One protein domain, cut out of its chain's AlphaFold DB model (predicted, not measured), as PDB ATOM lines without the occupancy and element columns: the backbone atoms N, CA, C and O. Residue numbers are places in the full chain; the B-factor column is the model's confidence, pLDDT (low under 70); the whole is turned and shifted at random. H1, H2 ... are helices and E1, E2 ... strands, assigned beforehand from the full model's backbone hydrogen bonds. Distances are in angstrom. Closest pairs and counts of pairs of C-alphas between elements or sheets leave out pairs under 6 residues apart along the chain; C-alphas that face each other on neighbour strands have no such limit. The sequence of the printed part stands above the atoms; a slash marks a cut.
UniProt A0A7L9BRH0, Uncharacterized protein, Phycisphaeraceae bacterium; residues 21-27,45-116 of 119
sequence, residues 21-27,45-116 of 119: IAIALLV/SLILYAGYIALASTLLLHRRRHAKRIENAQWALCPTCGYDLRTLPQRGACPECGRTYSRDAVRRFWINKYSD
ATOM      1  N   ILE A  21      19.529  30.629 157.957       87.88
ATOM      2  CA  ILE A  21      19.446  29.274 157.396       87.88
ATOM      3  C   ILE A  21      18.240  28.530 157.977       87.88
ATOM      4  O   ILE A  21      17.486  27.915 157.225       87.88
ATOM      5  N   ALA A  22      18.007  28.620 159.290       83.62
ATOM      6  CA  ALA A  22      16.863  27.981 159.935       83.62
ATOM      7  C   ALA A  22      15.526  28.518 159.397       83.62
ATOM      8  O   ALA A  22      14.643  27.726 159.079       83.62
ATOM      9  N   ILE A  23      15.390  29.841 159.230       82.75
ATOM     10  CA  ILE A  23      14.191  30.463 158.641       82.75
ATOM     11  C   ILE A  23      14.009  30.014 157.187       82.75
ATOM     12  O   ILE A  23      12.907  29.624 156.808       82.75
ATOM     13  N   ALA A  24      15.074  30.025 156.380       85.56
ATOM     14  CA  ALA A  24      15.012  29.613 154.979       85.56
ATOM     15  C   ALA A  24      14.585  28.143 154.824       85.56
ATOM     16  O   ALA A  24      13.727  27.839 153.998       85.56
ATOM     17  N   LEU A  25      15.128  27.241 155.651       89.00
ATOM     18  CA  LEU A  25      14.737  25.828 155.668       89.00
ATOM     19  C   LEU A  25      13.284  25.646 156.108       89.00
ATOM     20  O   LEU A  25      12.553  24.871 155.498       89.00
ATOM     21  N   LEU A  26      12.848  26.379 157.130       81.88
ATOM     22  CA  LEU A  26      11.482  26.326 157.645       81.88
ATOM     23  C   LEU A  26      10.461  26.773 156.587       81.88
ATOM     24  O   LEU A  26       9.429  26.128 156.422       81.88
ATOM     25  N   VAL A  27      10.788  27.827 155.831       80.69
ATOM     26  CA  VAL A  27       9.998  28.305 154.686       80.69
ATOM     27  C   VAL A  27      10.009  27.291 153.538       80.69
ATOM     28  O   VAL A  27       8.971  27.024 152.943       80.69
ATOM     29  N   SER A  45       1.685  29.061 158.065       80.94
ATOM     30  CA  SER A  45       2.086  30.467 157.954       80.94
ATOM     31  C   SER A  45       1.867  31.242 159.254       80.94
ATOM     32  O   SER A  45       2.747  32.003 159.655       80.94
ATOM     33  N   LEU A  46       0.746  31.019 159.954       87.00
ATOM     34  CA  LEU A  46       0.479  31.651 161.250       87.00
ATOM     35  C   LEU A  46       1.527  31.255 162.301       87.00
ATOM     36  O   LEU A  46       2.034  32.116 163.018       87.00
ATOM     37  N   ILE A  47       1.889  29.968 162.364       87.38
ATOM     38  CA  ILE A  47       2.911  29.453 163.288       87.38
ATOM     39  C   ILE A  47       4.278  30.072 162.982       87.38
ATOM     40  O   ILE A  47       4.965  30.514 163.905       87.38
ATOM     41  N   LEU A  48       4.663  30.157 161.702       84.38
ATOM     42  CA  LEU A  48       5.936  30.771 161.306       84.38
ATOM     43  C   LEU A  48       5.989  32.246 161.696       84.38
ATOM     44  O   LEU A  48       6.983  32.711 162.254       84.38
ATOM     45  N   TYR A  49       4.904  32.973 161.436       85.75
ATOM     46  CA  TYR A  49       4.814  34.394 161.737       85.75
ATOM     47  C   TYR A  49       4.863  34.654 163.249       85.75
ATOM     48  O   TYR A  49       5.614  35.513 163.713       85.75
ATOM     49  N   ALA A  50       4.138  33.854 164.036       89.00
ATOM     50  CA  ALA A  50       4.188  33.912 165.493       89.00
ATOM     51  C   ALA A  50       5.593  33.587 166.034       89.00
ATOM     52  O   ALA A  50       6.103  34.308 166.894       89.00
ATOM     53  N   GLY A  51       6.249  32.553 165.494       88.50
ATOM     54  CA  GLY A  51       7.622  32.187 165.849       88.50
ATOM     55  C   GLY A  51       8.631  33.295 165.535       88.50
ATOM     56  O   GLY A  51       9.478  33.619 166.368       88.50
ATOM     57  N   TYR A  52       8.495  33.940 164.374       87.94
ATOM     58  CA  TYR A  52       9.325  35.078 163.980       87.94
ATOM     59  C   TYR A  52       9.165  36.269 164.939       87.94
ATOM     60  O   TYR A  52      10.161  36.808 165.426       87.94
ATOM     61  N   ILE A  53       7.925  36.641 165.280       91.88
ATOM     62  CA  ILE A  53       7.642  37.719 166.243       91.88
ATOM     63  C   ILE A  53       8.212  37.387 167.629       91.88
ATOM     64  O   ILE A  53       8.816  38.248 168.281       91.88
ATOM     65  N   ALA A  54       8.052  36.147 168.095       89.69
ATOM     66  CA  ALA A  54       8.579  35.703 169.384       89.69
ATOM     67  C   ALA A  54      10.117  35.778 169.434       89.69
ATOM     68  O   ALA A  54      10.691  36.264 170.414       89.69
ATOM     69  N   LEU A  55      10.796  35.373 168.357       88.88
ATOM     70  CA  LEU A  55      12.249  35.480 168.245       88.88
ATOM     71  C   LEU A  55      12.704  36.946 168.244       88.88
ATOM     72  O   LEU A  55      13.553  37.332 169.051       88.88
ATOM     73  N   ALA A  56      12.109  37.778 167.386       86.00
ATOM     74  CA  ALA A  56      12.453  39.192 167.272       86.00
ATOM     75  C   ALA A  56      12.253  39.936 168.604       86.00
ATOM     76  O   ALA A  56      13.137  40.669 169.055       86.00
ATOM     77  N   SER A  57      11.125  39.704 169.280       89.00
ATOM     78  CA  SER A  57      10.837  40.304 170.588       89.00
ATOM     79  C   SER A  57      11.821  39.850 171.670       89.00
ATOM     80  O   SER A  57      12.319  40.686 172.427       89.00
ATOM     81  N   THR A  58      12.183  38.566 171.708       90.25
ATOM     82  CA  THR A  58      13.181  38.036 172.650       90.25
ATOM     83  C   THR A  58      14.549  38.684 172.443       90.25
ATOM     84  O   THR A  58      15.169  39.130 173.412       90.25
ATOM     85  N   LEU A  59      15.000  38.818 171.194       88.31
ATOM     86  CA  LEU A  59      16.270  39.475 170.863       88.31
ATOM     87  C   LEU A  59      16.266  40.961 171.248       88.31
ATOM     88  O   LEU A  59      17.225  41.446 171.855       88.31
ATOM     89  N   LEU A  60      15.173  41.679 170.970       88.38
ATOM     90  CA  LEU A  60      15.010  43.081 171.365       88.38
ATOM     91  C   LEU A  60      15.038  43.248 172.889       88.38
ATOM     92  O   LEU A  60      15.721  44.136 173.407       88.38
ATOM     93  N   LEU A  61      14.333  42.388 173.628       92.19
ATOM     94  CA  LEU A  61      14.337  42.403 175.090       92.19
ATOM     95  C   LEU A  61      15.713  42.052 175.657       92.19
ATOM     96  O   LEU A  61      16.152  42.698 176.610       92.19
ATOM     97  N   HIS A  62      16.418  41.084 175.071       86.50
ATOM     98  CA  HIS A  62      17.775  40.725 175.475       86.50
ATOM     99  C   HIS A  62      18.743  41.899 175.280       86.50
ATOM    100  O   HIS A  62      19.451  42.274 176.216       86.50
ATOM    101  N   ARG A  63      18.703  42.555 174.111       85.31
ATOM    102  CA  ARG A  63      19.491  43.766 173.830       85.31
ATOM    103  C   ARG A  63      19.187  44.887 174.822       85.31
ATOM    104  O   ARG A  63      20.108  45.454 175.407       85.31
ATOM    105  N   ARG A  64      17.904  45.155 175.090       86.44
ATOM    106  CA  ARG A  64      17.477  46.170 176.072       86.44
ATOM    107  C   ARG A  64      17.951  45.850 177.486       86.44
ATOM    108  O   ARG A  64      18.408  46.744 178.192       86.44
ATOM    109  N   ARG A  65      17.858  44.589 177.916       88.62
ATOM    110  CA  ARG A  65      18.344  44.149 179.233       88.62
ATOM    111  C   ARG A  65      19.854  44.304 179.347       88.62
ATOM    112  O   ARG A  65      20.327  44.738 180.392       88.62
ATOM    113  N   HIS A  66      20.595  43.985 178.290       82.69
ATOM    114  CA  HIS A  66      22.043  44.152 178.266       82.69
ATOM    115  C   HIS A  66      22.439  45.629 178.361       82.69
ATOM    116  O   HIS A  66      23.227  45.988 179.230       82.69
ATOM    117  N   ALA A  67      21.815  46.499 177.560       80.62
ATOM    118  CA  ALA A  67      22.032  47.944 177.633       80.62
ATOM    119  C   ALA A  67      21.727  48.493 179.038       80.62
ATOM    120  O   ALA A  67      22.577  49.148 179.636       80.62
ATOM    121  N   LYS A  68      20.579  48.117 179.625       84.56
ATOM    122  CA  LYS A  68      20.226  48.497 181.004       84.56
ATOM    123  C   LYS A  68      21.224  47.986 182.040       84.56
ATOM    124  O   LYS A  68      21.506  48.684 183.003       84.56
ATOM    125  N   ARG A  69      21.770  46.775 181.879       81.81
ATOM    126  CA  ARG A  69      22.805  46.253 182.790       81.81
ATOM    127  C   ARG A  69      24.073  47.099 182.743       81.81
ATOM    128  O   ARG A  69      24.639  47.372 183.795       81.81
ATOM    129  N   ILE A  70      24.495  47.530 181.556       81.62
ATOM    130  CA  ILE A  70      25.690  48.366 181.391       81.62
ATOM    131  C   ILE A  70      25.447  49.780 181.930       81.62
ATOM    132  O   ILE A  70      26.307  50.326 182.624       81.62
ATOM    133  N   GLU A  71      24.268  50.343 181.668       83.12
ATOM    134  CA  GLU A  71      23.851  51.638 182.207       83.12
ATOM    135  C   GLU A  71      23.800  51.610 183.743       83.12
ATOM    136  O   GLU A  71      24.403  52.458 184.401       83.12
ATOM    137  N   ASN A  72      23.195  50.571 184.332       85.12
ATOM    138  CA  ASN A  72      23.171  50.356 185.784       85.12
ATOM    139  C   ASN A  72      24.576  50.132 186.370       85.12
ATOM    140  O   ASN A  72      24.853  50.515 187.508       85.12
ATOM    141  N   ALA A  73      25.484  49.533 185.597       82.88
ATOM    142  CA  ALA A  73      26.898  49.414 185.943       82.88
ATOM    143  C   ALA A  73      27.682  50.722 185.715       82.88
ATOM    144  O   ALA A  73      28.910  50.726 185.806       82.88
ATOM    145  N   GLN A  74      26.996  51.834 185.428       87.25
ATOM    146  CA  GLN A  74      27.569  53.162 185.206       87.25
ATOM    147  C   GLN A  74      28.702  53.159 184.175       87.25
ATOM    148  O   GLN A  74      29.689  53.881 184.333       87.25
ATOM    149  N   TRP A  75      28.581  52.331 183.133       87.00
ATOM    150  CA  TRP A  75      29.595  52.212 182.081       87.00
ATOM    151  C   TRP A  75      30.983  51.803 182.601       87.00
ATOM    152  O   TRP A  75      31.994  52.125 181.983       87.00
ATOM    153  N   ALA A  76      31.055  51.112 183.742       92.31
ATOM    154  CA  ALA A  76      32.304  50.736 184.404       92.31
ATOM    155  C   ALA A  76      32.586  49.226 184.332       92.31
ATOM    156  O   ALA A  76      33.255  48.677 185.198       92.31
ATOM    157  N   LEU A  77      32.104  48.543 183.293       93.19
ATOM    158  CA  LEU A  77      32.442  47.140 183.044       93.19
ATOM    159  C   LEU A  77      33.710  47.051 182.200       93.19
ATOM    160  O   LEU A  77      33.860  47.781 181.221       93.19
ATOM    161  N   CYS A  78      34.622  46.143 182.535       93.19
ATOM    162  CA  CYS A  78      35.788  45.892 181.701       93.19
ATOM    163  C   CYS A  78      35.328  45.492 180.285       93.19
ATOM    164  O   CYS A  78      34.608  44.502 180.147       93.19
ATOM    165  N   PRO A  79      35.779  46.171 179.216       90.56
ATOM    166  CA  PRO A  79      35.330  45.881 177.852       90.56
ATOM    167  C   PRO A  79      35.843  44.538 177.314       90.56
ATOM    168  O   PRO A  79      35.507  44.146 176.206       90.56
ATOM    169  N   THR A  80      36.714  43.856 178.066       90.44
ATOM    170  CA  THR A  80      37.331  42.583 177.661       90.44
ATOM    171  C   THR A  80      36.691  41.382 178.342       90.44
ATOM    172  O   THR A  80      36.390  40.408 177.668       90.44
ATOM    173  N   CYS A  81      36.493  41.430 179.662       90.44
ATOM    174  CA  CYS A  81      35.943  40.305 180.426       90.44
ATOM    175  C   CYS A  81      34.588  40.593 181.086       90.44
ATOM    176  O   CYS A  81      33.999  39.685 181.656       90.44
ATOM    177  N   GLY A  82      34.102  41.838 181.058       90.56
ATOM    178  CA  GLY A  82      32.844  42.221 181.705       90.56
ATOM    179  C   GLY A  82      32.911  42.385 183.227       90.56
ATOM    180  O   GLY A  82      31.868  42.583 183.839       90.56
ATOM    181  N   TYR A  83      34.095  42.329 183.852       91.94
ATOM    182  CA  TYR A  83      34.233  42.538 185.300       91.94
ATOM    183  C   TYR A  83      33.812  43.952 185.723       91.94
ATOM    184  O   TYR A  83      34.106  44.922 185.021       91.94
ATOM    185  N   ASP A  84      33.174  44.074 186.886       94.19
ATOM    186  CA  ASP A  84      32.718  45.345 187.446       94.19
ATOM    187  C   ASP A  84      33.869  46.149 188.065       94.19
ATOM    188  O   ASP A  84      34.451  45.769 189.077       94.19
ATOM    189  N   LEU A  85      34.205  47.284 187.451       94.81
ATOM    190  CA  LEU A  85      35.286  48.169 187.885       94.81
ATOM    191  C   LEU A  85      34.797  49.293 188.813       94.81
ATOM    192  O   LEU A  85      35.589  50.167 189.165       94.81
ATOM    193  N   ARG A  86      33.516  49.319 189.213       93.31
ATOM    194  CA  ARG A  86      32.952  50.411 190.035       93.31
ATOM    195  C   ARG A  86      33.598  50.531 191.411       93.31
ATOM    196  O   ARG A  86      33.730  51.648 191.907       93.31
ATOM    197  N   THR A  87      33.979  49.405 192.008       93.00
ATOM    198  CA  THR A  87      34.575  49.317 193.353       93.00
ATOM    199  C   THR A  87      36.100  49.413 193.344       93.00
ATOM    200  O   THR A  87      36.718  49.470 194.405       93.00
ATOM    201  N   LEU A  88      36.717  49.432 192.161       94.38
ATOM    202  CA  LEU A  88      38.162  49.512 191.998       94.38
ATOM    203  C   LEU A  88      38.627  50.974 191.813       94.38
ATOM    204  O   LEU A  88      37.812  51.867 191.543       94.38
ATOM    205  N   PRO A  89      39.939  51.251 191.954       95.75
ATOM    206  CA  PRO A  89      40.490  52.590 191.761       95.75
ATOM    207  C   PRO A  89      40.193  53.191 190.376       95.75
ATOM    208  O   PRO A  89      39.914  52.502 189.401       95.75
ATOM    209  N   GLN A  90      40.322  54.514 190.258       94.69
ATOM    210  CA  GLN A  90      40.116  55.255 189.002       94.69
ATOM    211  C   GLN A  90      40.961  54.729 187.823       94.69
ATOM    212  O   GLN A  90      40.542  54.813 186.664       94.69
ATOM    213  N   ARG A  91      42.148  54.190 188.117       96.69
ATOM    214  CA  ARG A  91      43.077  53.584 187.159       96.69
ATOM    215  C   ARG A  91      43.718  52.355 187.793       96.69
ATOM    216  O   ARG A  91      44.023  52.371 188.981       96.69
ATOM    217  N   GLY A  92      43.951  51.315 187.004       96.06
ATOM    218  CA  GLY A  92      44.583  50.091 187.492       96.06
ATOM    219  C   GLY A  92      44.569  48.983 186.451       96.06
ATOM    220  O   GLY A  92      44.332  49.238 185.273       96.06
ATOM    221  N   ALA A  93      44.808  47.751 186.886       96.62
ATOM    222  CA  ALA A  93      44.631  46.556 186.069       96.62
ATOM    223  C   ALA A  93      43.361  45.814 186.499       96.62
ATOM    224  O   ALA A  93      43.026  45.767 187.682       96.62
ATOM    225  N   CYS A  94      42.631  45.256 185.537       96.00
ATOM    226  CA  CYS A  94      41.479  44.412 185.825       96.00
ATOM    227  C   CYS A  94      41.944  43.108 186.507       96.00
ATOM    228  O   CYS A  94      42.828  42.451 185.955       96.00
ATOM    229  N   PRO A  95      41.348  42.696 187.641       95.44
ATOM    230  CA  PRO A  95      41.774  41.499 188.373       95.44
ATOM    231  C   PRO A  95      41.543  40.192 187.595       95.44
ATOM    232  O   PRO A  95      42.294  39.243 187.769       95.44
ATOM    233  N   GLU A  96      40.554  40.160 186.696       95.19
ATOM    234  CA  GLU A  96      40.219  38.970 185.897       95.19
ATOM    235  C   GLU A  96      41.136  38.779 184.682       95.19
ATOM    236  O   GLU A  96      41.581  37.675 184.370       95.19
ATOM    237  N   CYS A  97      41.398  39.856 183.933       94.12
ATOM    238  CA  CYS A  97      42.096  39.762 182.643       94.12
ATOM    239  C   CYS A  97      43.461  40.457 182.607       94.12
ATOM    240  O   CYS A  97      44.153  40.372 181.594       94.12
ATOM    241  N   GLY A  98      43.839  41.178 183.664       95.75
ATOM    242  CA  GLY A  98      45.086  41.941 183.750       95.75
ATOM    243  C   GLY A  98      45.133  43.204 182.884       95.75
ATOM    244  O   GLY A  98      46.140  43.908 182.890       95.75
ATOM    245  N   ARG A  99      44.071  43.529 182.131       93.06
ATOM    246  CA  ARG A  99      44.067  44.694 181.235       93.06
ATOM    247  C   ARG A  99      44.098  45.990 182.037       93.06
ATOM    248  O   ARG A  99      43.247  46.207 182.901       93.06
ATOM    249  N   THR A 100      45.044  46.863 181.713       95.81
ATOM    250  CA  THR A 100      45.098  48.214 182.267       95.81
ATOM    251  C   THR A 100      43.892  49.022 181.809       95.81
ATOM    252  O   THR A 100      43.535  48.998 180.628       95.81
ATOM    253  N   TYR A 101      43.282  49.758 182.725       95.50
ATOM    254  CA  TYR A 101      42.124  50.592 182.454       95.50
ATOM    255  C   TYR A 101      42.246  51.950 183.147       95.50
ATOM    256  O   TYR A 101      42.917  52.106 184.169       95.50
ATOM    257  N   SER A 102      41.531  52.925 182.596       96.31
ATOM    258  CA  SER A 102      41.064  54.097 183.328       96.31
ATOM    259  C   SER A 102      39.543  54.136 183.237       96.31
ATOM    260  O   SER A 102      38.980  53.807 182.188       96.31
ATOM    261  N   ARG A 103      38.859  54.511 184.324       92.44
ATOM    262  CA  ARG A 103      37.386  54.548 184.348       92.44
ATOM    263  C   ARG A 103      36.821  55.445 183.246       92.44
ATOM    264  O   ARG A 103      35.854  55.060 182.595       92.44
ATOM    265  N   ASP A 104      37.476  56.566 182.956       94.44
ATOM    266  CA  ASP A 104      37.064  57.479 181.884       94.44
ATOM    267  C   ASP A 104      37.223  56.882 180.482       94.44
ATOM    268  O   ASP A 104      36.410  57.153 179.599       94.44
ATOM    269  N   ALA A 105      38.268  56.079 180.242       93.75
ATOM    270  CA  ALA A 105      38.440  55.402 178.957       93.75
ATOM    271  C   ALA A 105      37.406  54.286 178.776       93.75
ATOM    272  O   ALA A 105      36.830  54.157 177.699       93.75
ATOM    273  N   VAL A 106      37.131  53.519 179.837       94.56
ATOM    274  CA  VAL A 106      36.104  52.467 179.819       94.56
ATOM    275  C   VAL A 106      34.719  53.069 179.584       94.56
ATOM    276  O   VAL A 106      33.987  52.601 178.716       94.56
ATOM    277  N   ARG A 107      34.391  54.162 180.280       93.44
ATOM    278  CA  ARG A 107      33.127  54.879 180.093       93.44
ATOM    279  C   ARG A 107      32.955  55.366 178.656       93.44
ATOM    280  O   ARG A 107      31.914  55.119 178.057       93.44
ATOM    281  N   ARG A 108      33.976  56.020 178.087       92.44
ATOM    282  CA  ARG A 108      33.949  56.488 176.689       92.44
ATOM    283  C   ARG A 108      33.804  55.346 175.690       92.44
ATOM    284  O   ARG A 108      33.045  55.487 174.740       92.44
ATOM    285  N   PHE A 109      34.485  54.223 175.918       92.38
ATOM    286  CA  PHE A 109      34.360  53.041 175.066       92.38
ATOM    287  C   PHE A 109      32.905  52.573 174.968       92.38
ATOM    288  O   PHE A 109      32.399  52.368 173.868       92.38
ATOM    289  N   TRP A 110      32.217  52.441 176.105       90.38
ATOM    290  CA  TRP A 110      30.831  51.992 176.086       90.38
ATOM    291  C   TRP A 110      29.866  53.038 175.538       90.38
ATOM    292  O   TRP A 110      28.977  52.662 174.785       90.38
ATOM    293  N   ILE A 111      30.050  54.323 175.865       89.50
ATOM    294  CA  ILE A 111      29.234  55.392 175.272       89.50
ATOM    295  C   ILE A 111      29.330  55.307 173.751       89.50
ATOM    296  O   ILE A 111      28.301  55.108 173.123       89.50
ATOM    297  N   ASN A 112      30.543  55.316 173.185       89.44
ATOM    298  CA  ASN A 112      30.746  55.240 171.737       89.44
ATOM    299  C   ASN A 112      30.094  53.996 171.120       89.44
ATOM    300  O   ASN A 112      29.430  54.102 170.095       89.44
ATOM    301  N   LYS A 113      30.235  52.830 171.765       85.12
ATOM    302  CA  LYS A 113      29.651  51.570 171.283       85.12
ATOM    303  C   LYS A 113      28.116  51.581 171.241       85.12
ATOM    304  O   LYS A 113      27.538  50.833 170.462       85.12
ATOM    305  N   TYR A 114      27.451  52.369 172.087       81.56
ATOM    306  CA  TYR A 114      25.984  52.425 172.157       81.56
ATOM    307  C   TYR A 114      25.372  53.699 171.567       81.56
ATOM    308  O   TYR A 114      24.169  53.721 171.318       81.56
ATOM    309  N   SER A 115      26.165  54.750 171.357       79.12
ATOM    310  CA  SER A 115      25.716  56.010 170.760       79.12
ATOM    311  C   SER A 115      25.755  56.013 169.234       79.12
ATOM    312  O   SER A 115      25.188  56.926 168.642       79.12
ATOM    313  N   ASP A 116      26.405  55.031 168.604       73.00
ATOM    314  CA  ASP A 116      26.432  54.889 167.148       73.00
ATOM    315  C   ASP A 116      25.499  53.747 166.700       73.00
ATOM    316  O   ASP A 116      25.861  52.575 166.798       73.00
TER     317      ASP A 116
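What this domain is: This is residues 21 to 27 and 45 to 116 of the 119 residues of an uncharacterized protein of Phycisphaeraceae bacterium (UniProt A0A7L9BRH0). One long helix, H2, makes the axis of a rod, with the short helix H1 beside its first turns and a small head of loops and a two-stranded hairpin, E1 and E2, beyond its other end. From the hairpin, H3 folds back toward H2, while residues 53 to 66 of H2 stand free between the two ends. The printed part has 79 residues, with three named helices and two named strands in the order H1, H2, E1, E2, H3; the sheet has the order E1, E2 and is antiparallel. The class is mostly helix, and the whole is extended, with a radius of gyration of the C-alphas of 18.2 A and spans of 56 by 21 by 20 A.

How they stand to each other: Start with H1, residues 21 to 27, and look across the cut to H2, residues 45 to 72. They are close but not clearly touching: their closest C-alphas, those of Leu 26 and Leu 48, are 8.0 A apart. Their lines stand at a shallow tilt of 32 degrees, and they run opposite ways. Go on to E1, residues 91 to 93, and E2, residues 100 to 102, a hairpin of antiparallel neighbours whose directions stand at 158 degrees. C-alphas 93 and 100 face each other at 4.2 A, and across the pair N 101 and O 92 are within hydrogen-bond range at 2.8 A, as are N 92 and O 101 at 3.1 A. Next comes H3, residues 103 to 115, joined to E2 by a tight link. Its closest C-alpha to E1 is that of Arg 103, 6.4 A from that of Arg 91. H2 and H3 are near each other, with 7 pairs of C-alphas within 10 A and no pair within 8 A. H1 is apart from E1, E2 and H3, and H2 is apart from E2. In H1, H2 and H3, every O i to N i+4 pair is within hydrogen-bond range.

Where its parts are: Find C-alpha 21 at (19.446, 29.274, 157.396), where H1 begins; its 7 residues run 9.9 A to Val 27. Then find C-alpha 45 at (2.086, 30.467, 157.954); from there H2 runs 40.2 A through 28 residues to Asn 72. E1 measures 7.3 A from Arg 91 to Ala 93, and E2 measures 7.2 A from Thr 100 to Ser 102. H3 runs 18.0 A from Arg 103 to Ser 115, whose C-alpha is at (25.716, 56.010, 170.760).

The domain as a whole: The two C-alphas farthest apart, those of Ser 45 and Pro 89, are 55.7 A from each other. Between residues 27 and 45 you meet the cut: residues 28 to 44 are not printed, and the C-alphas on its two sides are 8.8 A apart. The link from H2 to E1, residues 73 to 90, is long and has no named element; that from E1 to E2 is short. The mean pLDDT of the printed part is 89.3, and no printed residue of this model is under 70.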